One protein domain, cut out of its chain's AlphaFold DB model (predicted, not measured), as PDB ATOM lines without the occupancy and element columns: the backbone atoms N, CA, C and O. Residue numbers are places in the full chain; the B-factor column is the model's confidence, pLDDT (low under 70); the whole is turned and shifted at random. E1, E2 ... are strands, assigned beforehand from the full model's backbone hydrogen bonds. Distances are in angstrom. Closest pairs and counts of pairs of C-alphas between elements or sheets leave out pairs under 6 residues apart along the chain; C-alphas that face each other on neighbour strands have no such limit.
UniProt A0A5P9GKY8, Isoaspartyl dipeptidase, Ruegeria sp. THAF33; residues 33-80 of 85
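Overview. This is residues 33 to 80 of the 85 residues of the protein "Isoaspartyl dipeptidase" of Ruegeria sp. THAF33 (UniProt A0A5P9GKY8). Little regular structure is present: a small antiparallel sheet of three strands forms one side, and a long tail without named elements, residues 57 to 80, swings out in a wide loop and comes back towards the sheet. Residues 65 to 73 stick out. The printed part has 48 residues, 15 of them in E1, E2 and E3, all strand; the sheet's order is E1, E2, E3, a meander, each strand the antiparallel neighbour of the one before. It is only just compact, close to loose, with a radius of gyration of the C-alphas of 11.2 A and spans of 28 by 26 by 16 A.

Arrangement. E1, residues 34 to 37, and E2, residues 43 to 48, form a hairpin at 174 degrees, with N 36 and O 45 2.9 A apart. E2 and E3, residues 52 to 56, form another at 171 degrees, with N 54 and O 46 2.8 A apart.

Along the chain. E1 begins at C-alpha 34 (-33.614, -14.690, 36.079) and spans 10.0 A, E2 13.7 A. E3 spans 10.4 A to C-alpha 56 (-23.149, -17.781, 30.699).

Size, cuts and confidence. The C-alphas of Glu 39 and His 66, the two farthest apart, are 32.4 A apart. The printed part has no cut, and both links are tight. Residues 69 to 80 have pLDDT under 70.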
ATOM      1  N   ASP A  33     -33.444 -14.718  40.622       85.19
ATOM      2  CA  ASP A  33     -33.690 -15.844  39.732       85.19
ATOM      3  C   ASP A  33     -34.200 -15.316  38.384       85.19
ATOM      4  O   ASP A  33     -35.351 -14.895  38.239       85.19
ATOM      5  N   LEU A  34     -33.322 -15.291  37.381       88.19
ATOM      6  CA  LEU A  34     -33.614 -14.690  36.079       88.19
ATOM      7  C   LEU A  34     -32.965 -15.448  34.921       88.19
ATOM      8  O   LEU A  34     -31.882 -16.027  35.035       88.19
ATOM      9  N   VAL A  35     -33.640 -15.398  33.774       89.31
ATOM     10  CA  VAL A  35     -33.206 -16.012  32.518       89.31
ATOM     11  C   VAL A  35     -33.114 -14.932  31.450       89.31
ATOM     12  O   VAL A  35     -34.058 -14.173  31.239       89.31
ATOM     13  N   VAL A  36     -31.979 -14.878  30.757       90.88
ATOM     14  CA  VAL A  36     -31.770 -14.018  29.588       90.88
ATOM     15  C   VAL A  36     -31.884 -14.878  28.341       90.88
ATOM     16  O   VAL A  36     -31.177 -15.883  28.220       90.88
ATOM     17  N   LEU A  37     -32.756 -14.468  27.425       90.38
ATOM     18  CA  LEU A  37     -32.954 -15.117  26.134       90.38
ATOM     19  C   LEU A  37     -32.291 -14.309  25.014       90.38
ATOM     20  O   LEU A  37     -32.176 -13.086  25.118       90.38
ATOM     21  N   ASP A  38     -31.858 -14.988  23.958       88.06
ATOM     22  CA  ASP A  38     -31.462 -14.354  22.701       88.06
ATOM     23  C   ASP A  38     -32.676 -14.060  21.795       88.06
ATOM     24  O   ASP A  38     -33.833 -14.294  22.162       88.06
ATOM     25  N   GLU A  39     -32.419 -13.541  20.596       89.44
ATOM     26  CA  GLU A  39     -33.441 -13.215  19.598       89.44
ATOM     27  C   GLU A  39     -34.265 -14.424  19.120       89.44
ATOM     28  O   GLU A  39     -35.377 -14.252  18.619       89.44
ATOM     29  N   ASN A  40     -33.756 -15.643  19.309       89.12
ATOM     30  CA  ASN A  40     -34.413 -16.896  18.948       89.12
ATOM     31  C   ASN A  40     -35.116 -17.554  20.146       89.12
ATOM     32  O   ASN A  40     -35.544 -18.706  20.051       89.12
ATOM     33  N   LEU A  41     -35.239 -16.836  21.270       86.94
ATOM     34  CA  LEU A  41     -35.757 -17.338  22.545       86.94
ATOM     35  C   LEU A  41     -34.910 -18.473  23.151       86.94
ATOM     36  O   LEU A  41     -35.399 -19.215  24.007       86.94
ATOM     37  N   ALA A  42     -33.647 -18.618  22.741       87.69
ATOM     38  CA  ALA A  42     -32.729 -19.573  23.348       87.69
ATOM     39  C   ALA A  42     -32.078 -18.981  24.604       87.69
ATOM     40  O   ALA A  42     -31.843 -17.779  24.712       87.69
ATOM     41  N   VAL A  43     -31.788 -19.840  25.582       89.38
ATOM     42  CA  VAL A  43     -31.230 -19.421  26.875       89.38
ATOM     43  C   VAL A  43     -29.769 -19.017  26.714       89.38
ATOM     44  O   VAL A  43     -28.910 -19.848  26.419       89.38
ATOM     45  N   ARG A  44     -29.475 -17.744  26.983       93.06
ATOM     46  CA  ARG A  44     -28.124 -17.180  26.936       93.06
ATOM     47  C   ARG A  44     -27.490 -17.064  28.319       93.06
ATOM     48  O   ARG A  44     -26.308 -17.368  28.472       93.06
ATOM     49  N   HIS A  45     -28.265 -16.661  29.327       92.12
ATOM     50  CA  HIS A  45     -27.798 -16.594  30.712       92.12
ATOM     51  C   HIS A  45     -28.868 -17.074  31.685       92.12
ATOM     52  O   HIS A  45     -30.057 -16.865  31.460       92.12
ATOM     53  N   VAL A  46     -28.424 -17.676  32.783       92.69
ATOM     54  CA  VAL A  46     -29.274 -18.046  33.919       92.69
ATOM     55  C   VAL A  46     -28.552 -17.614  35.180       92.69
ATOM     56  O   VAL A  46     -27.403 -18.018  35.388       92.69
ATOM     57  N   MET A  47     -29.224 -16.819  36.004       91.00
ATOM     58  CA  MET A  47     -28.803 -16.542  37.371       91.00
ATOM     59  C   MET A  47     -29.816 -17.138  38.337       91.00
ATOM     60  O   MET A  47     -31.014 -17.088  38.067       91.00
ATOM     61  N   ALA A  48     -29.323 -17.725  39.421       87.44
ATOM     62  CA  ALA A  48     -30.152 -18.300  40.470       87.44
ATOM     63  C   ALA A  48     -29.476 -18.163  41.841       87.44
ATOM     64  O   ALA A  48     -28.262 -17.968  41.916       87.44
ATOM     65  N   GLY A  49     -30.250 -18.261  42.923       80.38
ATOM     66  CA  GLY A  49     -29.701 -18.387  44.281       80.38
ATOM     67  C   GLY A  49     -28.976 -17.135  44.784       80.38
ATOM     68  O   GLY A  49     -27.943 -17.235  45.438       80.38
ATOM     69  N   GLY A  50     -29.494 -15.944  44.463       76.25
ATOM     70  CA  GLY A  50     -28.892 -14.676  44.901       76.25
ATOM     71  C   GLY A  50     -27.817 -14.119  43.961       76.25
ATOM     72  O   GLY A  50     -26.952 -13.366  44.400       76.25
ATOM     73  N   GLY A  51     -27.881 -14.458  42.668       78.94
ATOM     74  CA  GLY A  51     -27.043 -13.859  41.620       78.94
ATOM     75  C   GLY A  51     -25.915 -14.751  41.097       78.94
ATOM     76  O   GLY A  51     -25.078 -14.288  40.320       78.94
ATOM     77  N   GLU A  52     -25.878 -16.030  41.475       89.56
ATOM     78  CA  GLU A  52     -24.893 -16.973  40.947       89.56
ATOM     79  C   GLU A  52     -25.213 -17.305  39.482       89.56
ATOM     80  O   GLU A  52     -26.353 -17.609  39.136       89.56
ATOM     81  N   GLN A  53     -24.209 -17.272  38.598       90.62
ATOM     82  CA  GLN A  53     -24.395 -17.605  37.181       90.62
ATOM     83  C   GLN A  53     -24.316 -19.115  36.955       90.62
ATOM     84  O   GLN A  53     -23.265 -19.732  37.117       90.62
ATOM     85  N   HIS A  54     -25.426 -19.704  36.522       91.06
ATOM     86  CA  HIS A  54     -25.520 -21.123  36.173       91.06
ATOM     87  C   HIS A  54     -25.276 -21.356  34.679       91.06
ATOM     88  O   HIS A  54     -24.665 -22.355  34.297       91.06
ATOM     89  N   VAL A  55     -25.690 -20.405  33.835       93.12
ATOM     90  CA  VAL A  55     -25.409 -20.384  32.393       93.12
ATOM     91  C   VAL A  55     -24.849 -19.017  32.019       93.12
ATOM     92  O   VAL A  55     -25.385 -17.991  32.444       93.12
ATOM     93  N   ARG A  56     -23.788 -18.997  31.208       93.31
ATOM     94  CA  ARG A  56     -23.149 -17.781  30.699       93.31
ATOM     95  C   ARG A  56     -22.790 -17.955  29.225       93.31
ATOM     96  O   ARG A  56     -22.106 -18.911  28.880       93.31
ATOM     97  N   GLU A  57     -23.243 -17.035  28.372       92.25
ATOM     98  CA  GLU A  57     -23.054 -17.104  26.909       92.25
ATOM     99  C   GLU A  57     -23.508 -18.455  26.319       92.25
ATOM    100  O   GLU A  57     -22.828 -19.079  25.503       92.25
ATOM    101  N   GLY A  58     -24.643 -18.962  26.807       89.44
ATOM    102  CA  GLY A  58     -25.219 -20.246  26.399       89.44
ATOM    103  C   GLY A  58     -24.439 -21.481  26.868       89.44
ATOM    104  O   GLY A  58     -24.814 -22.601  26.515       89.44
ATOM    105  N   GLN A  59     -23.369 -21.307  27.652       88.38
ATOM    106  CA  GLN A  59     -22.565 -22.388  28.221       88.38
ATOM    107  C   GLN A  59     -22.890 -22.601  29.696       88.38
ATOM    108  O   GLN A  59     -23.131 -21.651  30.440       88.38
ATOM    109  N   ILE A  60     -22.851 -23.855  30.138       89.88
ATOM    110  CA  ILE A  60     -23.029 -24.206  31.549       89.88
ATOM    111  C   ILE A  60     -21.824 -23.681  32.340       89.88
ATOM    112  O   ILE A  60     -20.699 -24.134  32.130       89.88
ATOM    113  N   ALA A  61     -22.072 -22.730  33.240       90.00
ATOM    114  CA  ALA A  61     -21.066 -22.097  34.090       90.00
ATOM    115  C   ALA A  61     -20.968 -22.758  35.474       90.00
ATOM    116  O   ALA A  61     -19.893 -22.775  36.071       90.00
ATOM    117  N   ARG A  62     -22.064 -23.350  35.963       87.38
ATOM    118  CA  ARG A  62     -22.108 -24.083  37.233       87.38
ATOM    119  C   ARG A  62     -22.809 -25.417  37.046       87.38
ATOM    120  O   ARG A  62     -23.829 -25.491  36.368       87.38
ATOM    121  N   ARG A  63     -22.261 -26.455  37.671       85.88
ATOM    122  CA  ARG A  63     -22.788 -27.819  37.633       85.88
ATOM    123  C   ARG A  63     -23.083 -28.332  39.029       85.88
ATOM    124  O   ARG A  63     -22.478 -27.880  40.002       85.88
ATOM    125  N   GLY A  64     -24.002 -29.286  39.107       85.56
ATOM    126  CA  GLY A  64     -24.249 -30.024  40.342       85.56
ATOM    127  C   GLY A  64     -23.048 -30.894  40.726       85.56
ATOM    128  O   GLY A  64     -22.296 -31.346  39.866       85.56
ATOM    129  N   MET A  65     -22.899 -31.183  42.021       84.94
ATOM    130  CA  MET A  65     -21.769 -31.945  42.582       84.94
ATOM    131  C   MET A  65     -21.532 -33.315  41.918       84.94
ATOM    132  O   MET A  65     -20.402 -33.787  41.857       84.94
ATOM    133  N   HIS A  66     -22.587 -33.945  41.398       85.38
ATOM    134  CA  HIS A  66     -22.532 -35.261  40.753       85.38
ATOM    135  C   HIS A  66     -22.851 -35.223  39.256       85.38
ATOM    136  O   HIS A  66     -23.088 -36.263  38.641       85.38
ATOM    137  N   GLU A  67     -22.888 -34.037  38.652       80.88
ATOM    138  CA  GLU A  67     -23.180 -33.905  37.234       80.88
ATOM    139  C   GLU A  67     -21.946 -34.316  36.417       80.88
ATOM    140  O   GLU A  67     -20.964 -33.582  36.299       80.88
ATOM    141  N   GLN A  68     -21.971 -35.540  35.885       72.31
ATOM    142  CA  GLN A  68     -20.872 -36.065  35.080       72.31
ATOM    143  C   GLN A  68     -20.864 -35.422  33.692       72.31
ATOM    144  O   GLN A  68     -21.892 -35.318  33.019       72.31
ATOM    145  N   PHE A  69     -19.674 -35.039  33.232       57.50
ATOM    146  CA  PHE A  69     -19.468 -34.515  31.889       57.50
ATOM    147  C   PHE A  69     -19.708 -35.633  30.866       57.50
ATOM    148  O   PHE A  69     -18.828 -36.449  30.602       57.50
ATOM    149  N   LYS A  70     -20.892 -35.686  30.249       54.25
ATOM    150  CA  LYS A  70     -21.016 -36.390  28.970       54.25
ATOM    151  C   LYS A  70     -20.404 -35.483  27.916       54.25
ATOM    152  O   LYS A  70     -20.980 -34.447  27.589       54.25
ATOM    153  N   ALA A  71     -19.231 -35.860  27.413       44.91
ATOM    154  CA  ALA A  71     -18.599 -35.222  26.266       44.91
ATOM    155  C   ALA A  71     -19.468 -35.440  25.012       44.91
ATOM    156  O   ALA A  71     -19.203 -36.301  24.184       44.91
ATOM    157  N   SER A  72     -20.547 -34.674  24.906       44.62
ATOM    158  CA  SER A  72     -21.251 -34.417  23.660       44.62
ATOM    159  C   SER A  72     -20.813 -33.028  23.220       44.62
ATOM    160  O   SER A  72     -20.949 -32.062  23.976       44.62
ATOM    161  N   ALA A  73     -20.189 -32.952  22.046       43.09
ATOM    162  CA  ALA A  73     -19.650 -31.731  21.463       43.09
ATOM    163  C   ALA A  73     -20.620 -30.552  21.640       43.09
ATOM    164  O   ALA A  73     -21.781 -30.673  21.262       43.09
ATOM    165  N   ARG A  74     -20.136 -29.447  22.235       45.59
ATOM    166  CA  ARG A  74     -20.791 -28.122  22.303       45.59
ATOM    167  C   ARG A  74     -22.322 -28.192  22.198       45.59
ATOM    168  O   ARG A  74     -22.887 -27.743  21.207       45.59
ATOM    169  N   SER A  75     -23.000 -28.774  23.185       44.59
ATOM    170  CA  SER A  75     -24.459 -28.667  23.230       44.59
ATOM    171  C   SER A  75     -24.822 -27.322  23.854       44.59
ATOM    172  O   SER A  75     -24.594 -27.160  25.055       44.59
ATOM    173  N   PRO A  76     -25.343 -26.345  23.086       50.88
ATOM    174  CA  PRO A  76     -25.957 -25.167  23.683       50.88
ATOM    175  C   PRO A  76     -27.059 -25.615  24.645       50.88
ATOM    176  O   PRO A  76     -27.717 -26.638  24.412       50.88
ATOM    177  N   VAL A  77     -27.269 -24.858  25.724       56.28
ATOM    178  CA  VAL A  77     -28.430 -25.059  26.599       56.28
ATOM    179  C   VAL A  77     -29.685 -24.895  25.742       56.28
ATOM    180  O   VAL A  77     -30.098 -23.789  25.409       56.28
ATOM    181  N   THR A  78     -30.267 -26.016  25.317       49.69
ATOM    182  CA  THR A  78     -31.408 -26.015  24.407       49.69
ATOM    183  C   THR A  78     -32.674 -26.170  25.239       49.69
ATOM    184  O   THR A  78     -33.175 -27.276  25.426       49.69
ATOM    185  N   ALA A  79     -33.206 -25.064  25.755       45.16
ATOM    186  CA  ALA A  79     -34.578 -25.046  26.249       45.16
ATOM    187  C   ALA A  79     -35.517 -24.984  25.031       45.16
ATOM    188  O   ALA A  79     -35.850 -23.909  24.541       45.16
ATOM    189  N   ARG A  80     -35.894 -26.142  24.472       41.59
ATOM    190  CA  ARG A  80     -36.940 -26.192  23.439       41.59
ATOM    191  C   ARG A  80     -38.296 -26.093  24.123       41.59
ATOM    192  O   ARG A  80     -38.817 -27.096  24.600       41.59
TER     193      ARG A  80